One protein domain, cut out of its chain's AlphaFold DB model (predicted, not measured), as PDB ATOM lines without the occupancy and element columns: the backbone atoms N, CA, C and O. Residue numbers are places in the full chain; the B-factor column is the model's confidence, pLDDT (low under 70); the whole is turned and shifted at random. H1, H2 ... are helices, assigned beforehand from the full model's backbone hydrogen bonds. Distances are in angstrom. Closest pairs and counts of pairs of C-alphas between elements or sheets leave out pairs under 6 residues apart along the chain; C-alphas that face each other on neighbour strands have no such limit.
ATOM      1  N   PRO A  86      50.150 -12.305 -17.847       93.06
ATOM      2  CA  PRO A  86      50.123 -13.474 -18.709       93.06
ATOM      3  C   PRO A  86      50.868 -13.183 -20.010       93.06
ATOM      4  O   PRO A  86      50.544 -12.245 -20.739       93.06
ATOM      5  N   ARG A  87      51.884 -13.996 -20.297       93.81
ATOM      6  CA  ARG A  87      52.674 -13.949 -21.530       93.81
ATOM      7  C   ARG A  87      53.057 -15.368 -21.916       93.81
ATOM      8  O   ARG A  87      53.449 -16.139 -21.043       93.81
ATOM      9  N   ASN A  88      53.015 -15.672 -23.212       95.19
ATOM     10  CA  ASN A  88      53.407 -16.976 -23.750       95.19
ATOM     11  C   ASN A  88      52.635 -18.145 -23.102       95.19
ATOM     12  O   ASN A  88      53.211 -19.182 -22.774       95.19
ATOM     13  N   LEU A  89      51.334 -17.954 -22.872       94.75
ATOM     14  CA  LEU A  89      50.447 -19.010 -22.393       94.75
ATOM     15  C   LEU A  89      50.285 -20.084 -23.485       94.75
ATOM     16  O   LEU A  89      50.190 -19.737 -24.661       94.75
ATOM     17  N   PRO A  90      50.264 -21.381 -23.142       95.62
ATOM     18  CA  PRO A  90      50.118 -22.436 -24.139       95.62
ATOM     19  C   PRO A  90      48.744 -22.366 -24.809       95.62
ATOM     20  O   PRO A  90      47.735 -22.235 -24.120       95.62
ATOM     21  N   TRP A  91      48.698 -22.516 -26.134       95.25
ATOM     22  CA  TRP A  91      47.430 -22.654 -26.849       95.25
ATOM     23  C   TRP A  91      46.777 -24.003 -26.518       95.25
ATOM     24  O   TRP A  91      47.390 -25.060 -26.682       95.25
ATOM     25  N   LYS A  92      45.528 -23.976 -26.058       93.81
ATOM     26  CA  LYS A  92      44.717 -25.158 -25.757       93.81
ATOM     27  C   LYS A  92      43.739 -25.413 -26.891       93.81
ATOM     28  O   LYS A  92      42.890 -24.568 -27.181       93.81
ATOM     29  N   GLN A  93      43.823 -26.601 -27.482       92.00
ATOM     30  CA  GLN A  93      42.771 -27.070 -28.376       92.00
ATOM     31  C   GLN A  93      41.516 -27.443 -27.576       92.00
ATOM     32  O   GLN A  93      41.643 -27.861 -26.422       92.00
ATOM     33  N   PRO A  94      40.314 -27.293 -28.156       85.19
ATOM     34  CA  PRO A  94      39.096 -27.806 -27.547       85.19
ATOM     35  C   PRO A  94      39.227 -29.314 -27.319       85.19
ATOM     36  O   PRO A  94      39.609 -30.053 -28.229       85.19
ATOM     37  N   GLU A  95      38.911 -29.785 -26.117       78.50
ATOM     38  CA  GLU A  95      38.855 -31.223 -25.869       78.50
ATOM     39  C   GLU A  95      37.645 -31.821 -26.604       78.50
ATOM     40  O   GLU A  95      36.508 -31.446 -26.340       78.50
ATOM     41  N   GLU A  96      37.879 -32.782 -27.503       75.06
ATOM     42  CA  GLU A  96      36.839 -33.405 -28.347       75.06
ATOM     43  C   GLU A  96      35.672 -33.996 -27.534       75.06
ATOM     44  O   GLU A  96      34.520 -33.985 -27.967       75.06
ATOM     45  N   HIS A  97      35.969 -34.478 -26.324       74.31
ATOM     46  CA  HIS A  97      35.009 -35.133 -25.438       74.31
ATOM     47  C   HIS A  97      34.379 -34.183 -24.408       74.31
ATOM     48  O   HIS A  97      33.383 -34.549 -23.780       74.31
ATOM     49  N   ASN A  98      34.918 -32.968 -24.240       73.88
ATOM     50  CA  ASN A  98      34.306 -31.953 -23.390       73.88
ATOM     51  C   ASN A  98      33.454 -31.033 -24.248       73.88
ATOM     52  O   ASN A  98      33.929 -30.257 -25.073       73.88
ATOM     53  N   PHE A  99      32.151 -31.078 -24.006       81.19
ATOM     54  CA  PHE A  99      31.266 -30.106 -24.609       81.19
ATOM     55  C   PHE A  99      31.431 -28.770 -23.875       81.19
ATOM     56  O   PHE A  99      30.994 -28.629 -22.732       81.19
ATOM     57  N   CYS A 100      32.072 -27.797 -24.524       85.31
ATOM     58  CA  CYS A 100      32.215 -26.437 -24.005       85.31
ATOM     59  C   CYS A 100      30.862 -25.875 -23.528       85.31
ATOM     60  O   CYS A 100      29.861 -25.946 -24.244       85.31
ATOM     61  N   GLY A 101      30.821 -25.326 -22.313       82.00
ATOM     62  CA  GLY A 101      29.599 -24.818 -21.684       82.00
ATOM     63  C   GLY A 101      28.699 -25.901 -21.075       82.00
ATOM     64  O   GLY A 101      27.696 -25.570 -20.436       82.00
ATOM     65  N   SER A 102      29.037 -27.189 -21.211       84.12
ATOM     66  CA  SER A 102      28.341 -28.265 -20.502       84.12
ATOM     67  C   SER A 102      28.427 -28.034 -19.001       84.12
ATOM     68  O   SER A 102      29.488 -27.729 -18.461       84.12
ATOM     69  N   ARG A 103      27.278 -28.122 -18.319       83.56
ATOM     70  CA  ARG A 103      27.135 -27.785 -16.889       83.56
ATOM     71  C   ARG A 103      27.616 -26.366 -16.529       83.56
ATOM     72  O   ARG A 103      27.853 -26.090 -15.358       83.56
ATOM     73  N   GLY A 104      27.722 -25.468 -17.512       83.94
ATOM     74  CA  GLY A 104      28.225 -24.109 -17.331       83.94
ATOM     75  C   GLY A 104      29.750 -23.996 -17.252       83.94
ATOM     76  O   GLY A 104      30.234 -22.935 -16.861       83.94
ATOM     77  N   ASP A 105      30.508 -25.044 -17.601       85.06
ATOM     78  CA  ASP A 105      31.969 -24.962 -17.651       85.06
ATOM     79  C   ASP A 105      32.434 -24.287 -18.944       85.06
ATOM     80  O   ASP A 105      32.442 -24.868 -20.029       85.06
ATOM     81  N   GLU A 106      32.804 -23.024 -18.804       87.62
ATOM     82  CA  GLU A 106      33.361 -22.192 -19.864       87.62
ATOM     83  C   GLU A 106      34.852 -21.924 -19.652       87.62
ATOM     84  O   GLU A 106      35.394 -20.937 -20.149       87.62
ATOM     85  N   SER A 107      35.518 -22.765 -18.858       88.69
ATOM     86  CA  SER A 107      36.954 -22.672 -18.659       88.69
ATOM     87  C   SER A 107      37.706 -22.920 -19.965       88.69
ATOM     88  O   SER A 107      37.252 -23.623 -20.869       88.69
ATOM     89  N   GLU A 108      38.914 -22.373 -20.048       91.44
ATOM     90  CA  GLU A 108      39.795 -22.608 -21.188       91.44
ATOM     91  C   GLU A 108      40.144 -24.091 -21.374       91.44
ATOM     92  O   GLU A 108      40.344 -24.548 -22.494       91.44
ATOM     93  N   VAL A 109      40.186 -24.856 -20.283       88.19
ATOM     94  CA  VAL A 109      40.430 -26.303 -20.327       88.19
ATOM     95  C   VAL A 109      39.277 -27.023 -21.024       88.19
ATOM     96  O   VAL A 109      39.519 -27.858 -21.886       88.19
ATOM     97  N   ALA A 110      38.031 -26.669 -20.706       88.75
ATOM     98  CA  ALA A 110      36.862 -27.290 -21.321       88.75
ATOM     99  C   ALA A 110      36.620 -26.816 -22.764       88.75
ATOM    100  O   ALA A 110      36.166 -27.589 -23.604       88.75
ATOM    101  N   CYS A 111      36.893 -25.543 -23.052       90.56
ATOM    102  CA  CYS A 111      36.485 -24.898 -24.301       90.56
ATOM    103  C   CYS A 111      37.602 -24.696 -25.333       90.56
ATOM    104  O   CYS A 111      37.302 -24.444 -26.501       90.56
ATOM    105  N   GLY A 112      38.870 -24.771 -24.927       93.00
ATOM    106  CA  GLY A 112      40.009 -24.327 -25.730       93.00
ATOM    107  C   GLY A 112      40.180 -22.801 -25.746       93.00
ATOM    108  O   GLY A 112      39.256 -22.037 -25.438       93.00
ATOM    109  N   THR A 113      41.377 -22.348 -26.131       94.50
ATOM    110  CA  THR A 113      41.803 -20.938 -26.061       94.50
ATOM    111  C   THR A 113      40.925 -20.021 -26.907       94.50
ATOM    112  O   THR A 113      40.489 -18.974 -26.431       94.50
ATOM    113  N   GLU A 114      40.605 -20.406 -28.145       94.12
ATOM    114  CA  GLU A 114      39.815 -19.557 -29.045       94.12
ATOM    115  C   GLU A 114      38.422 -19.260 -28.473       94.12
ATOM    116  O   GLU A 114      38.014 -18.101 -28.361       94.12
ATOM    117  N   LYS A 115      37.674 -20.303 -28.092       92.62
ATOM    118  CA  LYS A 115      36.326 -20.143 -27.535       92.62
ATOM    119  C   LYS A 115      36.367 -19.402 -26.207       92.62
ATOM    120  O   LYS A 115      35.554 -18.503 -26.019       92.62
ATOM    121  N   TYR A 116      37.332 -19.714 -25.346       92.88
ATOM    122  CA  TYR A 116      37.521 -19.019 -24.078       92.88
ATOM    123  C   TYR A 116      37.792 -17.521 -24.265       92.88
ATOM    124  O   TYR A 116      37.082 -16.691 -23.698       92.88
ATOM    125  N   CYS A 117      38.750 -17.144 -25.119       94.25
ATOM    126  CA  CYS A 117      39.046 -15.737 -25.388       94.25
ATOM    127  C   CYS A 117      37.854 -15.000 -26.036       94.25
ATOM    128  O   CYS A 117      37.621 -13.824 -25.747       94.25
ATOM    129  N   ASN A 118      37.035 -15.685 -26.843       93.12
ATOM    130  CA  ASN A 118      35.798 -15.127 -27.407       93.12
ATOM    131  C   ASN A 118      34.722 -14.810 -26.346       93.12
ATOM    132  O   ASN A 118      33.848 -13.966 -26.579       93.12
ATOM    133  N   LEU A 119      34.776 -15.412 -25.152       91.75
ATOM    134  CA  LEU A 119      33.854 -15.070 -24.061       91.75
ATOM    135  C   LEU A 119      34.045 -13.630 -23.578       91.75
ATOM    136  O   LEU A 119      33.085 -12.993 -23.148       91.75
ATOM    137  N   PHE A 120      35.260 -13.084 -23.669       90.81
ATOM    138  CA  PHE A 120      35.551 -11.718 -23.221       90.81
ATOM    139  C   PHE A 120      34.918 -10.655 -24.122       90.81
ATOM    140  O   PHE A 120      34.609  -9.564 -23.644       90.81
ATOM    141  N   GLU A 121      34.676 -10.987 -25.391       89.56
ATOM    142  CA  GLU A 121      33.918 -10.156 -26.327       89.56
ATOM    143  C   GLU A 121      32.407 -10.266 -26.067       89.56
ATOM    144  O   GLU A 121      31.714  -9.256 -25.982       89.56
ATOM    145  N   THR A 122      31.895 -11.486 -25.870       85.88
ATOM    146  CA  THR A 122      30.445 -11.746 -25.782       85.88
ATOM    147  C   THR A 122      29.837 -11.483 -24.402       85.88
ATOM    148  O   THR A 122      28.722 -10.974 -24.304       85.88
ATOM    149  N   LYS A 123      30.550 -11.812 -23.322       85.06
ATOM    150  CA  LYS A 123      30.098 -11.619 -21.931       85.06
ATOM    151  C   LYS A 123      30.688 -10.371 -21.287       85.06
ATOM    152  O   LYS A 123      30.135  -9.848 -20.320       85.06
ATOM    153  N   GLY A 124      31.804  -9.887 -21.824       80.31
ATOM    154  CA  GLY A 124      32.569  -8.785 -21.265       80.31
ATOM    155  C   GLY A 124      33.570  -9.230 -20.195       80.31
ATOM    156  O   GLY A 124      33.380 -10.198 -19.456       80.31
ATOM    157  N   ARG A 125      34.641  -8.448 -20.065       79.06
ATOM    158  CA  ARG A 125      35.840  -8.750 -19.259       79.06
ATOM    159  C   ARG A 125      35.670  -8.970 -17.752       79.06
ATOM    160  O   ARG A 125      36.599  -9.444 -17.113       79.06
ATOM    161  N   TYR A 126      34.517  -8.628 -17.181       76.19
ATOM    162  CA  TYR A 126      34.215  -8.828 -15.752       76.19
ATOM    163  C   TYR A 126      33.219  -9.965 -15.498       76.19
ATOM    164  O   TYR A 126      32.848 -10.213 -14.354       76.19
ATOM    165  N   LYS A 127      32.714 -10.600 -16.561       77.88
ATOM    166  CA  LYS A 127      31.654 -11.614 -16.490       77.88
ATOM    167  C   LYS A 127      32.128 -13.008 -16.876       77.88
ATOM    168  O   LYS A 127      31.400 -13.964 -16.625       77.88
ATOM    169  N   VAL A 128      33.331 -13.135 -17.438       78.88
ATOM    170  CA  VAL A 128      33.987 -14.435 -17.615       78.88
ATOM    171  C   VAL A 128      34.442 -14.916 -16.238       78.88
ATOM    172  O   VAL A 128      35.508 -14.548 -15.743       78.88
ATOM    173  N   SER A 129      33.557 -15.668 -15.582       61.75
ATOM    174  CA  SER A 129      33.800 -16.261 -14.269       61.75
ATOM    175  C   SER A 129      35.069 -17.119 -14.321       61.75
ATOM    176  O   SER A 129      35.293 -17.819 -15.304       61.75
ATOM    177  N   MET A 130      35.889 -17.069 -13.268       72.56
ATOM    178  CA  MET A 130      37.135 -17.843 -13.091       72.56
ATOM    179  C   MET A 130      38.383 -17.370 -13.850       72.56
ATOM    180  O   MET A 130      39.451 -17.935 -13.625       72.56
ATOM    181  N   SER A 131      38.316 -16.330 -14.688       85.31
ATOM    182  CA  SER A 131      39.551 -15.752 -15.236       85.31
ATOM    183  C   SER A 131      40.372 -15.080 -14.126       85.31
ATOM    184  O   SER A 131      39.852 -14.180 -13.461       85.31
ATOM    185  N   PRO A 132      41.659 -15.429 -13.938       89.25
ATOM    186  CA  PRO A 132      42.550 -14.663 -13.068       89.25
ATOM    187  C   PRO A 132      42.976 -13.333 -13.720       89.25
ATOM    188  O   PRO A 132      43.647 -12.518 -13.091       89.25
ATOM    189  N   TYR A 133      42.586 -13.099 -14.975       92.44
ATOM    190  CA  TYR A 133      42.959 -11.934 -15.767       92.44
ATOM    191  C   TYR A 133      41.734 -11.110 -16.160       92.44
ATOM    192  O   TYR A 133      40.687 -11.647 -16.531       92.44
ATOM    193  N   ILE A 134      41.881  -9.787 -16.125       91.44
ATOM    194  CA  ILE A 134      40.896  -8.844 -16.656       91.44
ATOM    195  C   ILE A 134      41.477  -8.269 -17.944       91.44
ATOM    196  O   ILE A 134      42.348  -7.397 -17.922       91.44
ATOM    197  N   TRP A 135      40.990  -8.776 -19.070       91.56
ATOM    198  CA  TRP A 135      41.506  -8.474 -20.401       91.56
ATOM    199  C   TRP A 135      40.393  -8.486 -21.460       91.56
ATOM    200  O   TRP A 135      39.278  -8.945 -21.202       91.56
ATOM    201  N   THR A 136      40.665  -7.933 -22.640       91.19
ATOM    202  CA  THR A 136      39.821  -8.085 -23.833       91.19
ATOM    203  C   THR A 136      40.118  -9.409 -24.541       91.19
ATOM    204  O   THR A 136      41.079 -10.100 -24.204       91.19
ATOM    205  N   LYS A 137      39.321  -9.753 -25.559       93.44
ATOM    206  CA  LYS A 137      39.602 -10.893 -26.440       93.44
ATOM    207  C   LYS A 137      40.985 -10.782 -27.084       93.44
ATOM    208  O   LYS A 137      41.729 -11.753 -27.091       93.44
ATOM    209  N   GLU A 138      41.350  -9.604 -27.580       92.94
ATOM    210  CA  GLU A 138      42.629  -9.366 -28.260       92.94
ATOM    211  C   GLU A 138      43.800  -9.536 -27.295       92.94
ATOM    212  O   GLU A 138      44.795 -10.167 -27.630       92.94
ATOM    213  N   GLN A 139      43.666  -9.015 -26.074       93.06
ATOM    214  CA  GLN A 139      44.667  -9.168 -25.019       93.06
ATOM    215  C   GLN A 139      44.787 -10.626 -24.554       93.06
ATOM    216  O   GLN A 139      45.899 -11.101 -24.345       93.06
ATOM    217  N   CYS A 140      43.662 -11.340 -24.443       94.69
ATOM    218  CA  CYS A 140      43.634 -12.774 -24.168       94.69
ATOM    219  C   CYS A 140      44.395 -13.548 -25.249       94.69
ATOM    220  O   CYS A 140      45.344 -14.259 -24.935       94.69
ATOM    221  N   LEU A 141      44.057 -13.353 -26.528       95.12
ATOM    222  CA  LEU A 141      44.712 -14.042 -27.645       95.12
ATOM    223  C   LEU A 141      46.203 -13.691 -27.749       95.12
ATOM    224  O   LEU A 141      47.022 -14.582 -27.934       95.12
ATOM    225  N   ALA A 142      46.573 -12.420 -27.567       94.44
ATOM    226  CA  ALA A 142      47.965 -11.972 -27.633       94.44
ATOM    227  C   ALA A 142      48.839 -12.492 -26.478       94.44
ATOM    228  O   ALA A 142      50.064 -12.523 -26.598       94.44
ATOM    229  N   ALA A 143      48.234 -12.884 -25.355       95.06
ATOM    230  CA  ALA A 143      48.953 -13.519 -24.258       95.06
ATOM    231  C   ALA A 143      49.262 -15.001 -24.526       95.06
ATOM    232  O   ALA A 143      50.143 -15.551 -23.859       95.06
ATOM    233  N   HIS A 144      48.572 -15.633 -25.479       96.25
ATOM    234  CA  HIS A 144      48.774 -17.030 -25.850       96.25
ATOM    235  C   HIS A 144      49.788 -17.186 -26.982       96.25
ATOM    236  O   HIS A 144      50.054 -16.275 -27.766       96.25
ATOM    237  N   GLN A 145      50.367 -18.378 -27.055       95.88
ATOM    238  CA  GLN A 145      51.083 -18.845 -28.228       95.88
ATOM    239  C   GLN A 145      50.144 -18.867 -29.443       95.88
ATOM    240  O   GLN A 145      48.935 -19.045 -29.270       95.88
ATOM    241  N   PRO A 146      50.676 -18.705 -30.668       92.06
ATOM    242  CA  PRO A 146      49.878 -18.838 -31.880       92.06
ATOM    243  C   PRO A 146      49.148 -20.182 -31.925       92.06
ATOM    244  O   PRO A 146      49.681 -21.194 -31.464       92.06
ATOM    245  N   ASN A 147      47.953 -20.195 -32.517       91.38
ATOM    246  CA  ASN A 147      47.238 -21.440 -32.766       91.38
ATOM    247  C   ASN A 147      48.104 -22.338 -33.676       91.38
ATOM    248  O   ASN A 147      48.413 -21.920 -34.793       91.38
TER     249      ASN A 147
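AT A GLANCE: This is residues 86 to 147 of the 156 residues of an uncharacterized protein of Metarhizium robertsii (strain ARSEF 23 / ATCC MYA-3075) (UniProt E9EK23). With little regular structure, this is a small helical hairpin of H2 and H3, side by side, with short H1 near H2 and a long unnamed stretch, residues 86 to 107, sweeping past them and folding back. The printed part has 62 residues with three named helices, H1, H2, H3 along the chain, and no named strand; the class is all helix, though named elements hold only 21 residues. It is compact, radius of gyration of the C-alphas 10.8 A, spanning 27 by 24 by 17 A.

HOW THE PARTS SIT: H2, residues 113 to 122, and H3, residues 137 to 143, touch as a hairpin, closest at the C-alphas of Cys 117 and Lys 137, 5.0 A. They run opposite ways at a shallow tilt of 34.8 degrees, only just short of steep. H1, residues 108 to 111, is close to H2 but not clearly touching; the closest C-alphas, Glu 108 and Tyr 116, are 5.1 A apart. H1 and H3 are apart. Every O i to N i+4 pair is within hydrogen-bond range in H3, 4 of 6 in H2; H1 is too short for one.

IN THESE COORDINATES: H2 measures 14.6 A from C-alpha 113 at (41.803, -20.938, -26.061), H3 10.0 A to C-alpha 143 at (48.953, -13.519, -24.258), H1 5.1 A.

THE WHOLE: The farthest C-alphas, Arg 87 and Arg 103, are 29.4 A apart. The printed part has no cut; the link H2 to H3 is long. Only residue 129 is under pLDDT 70.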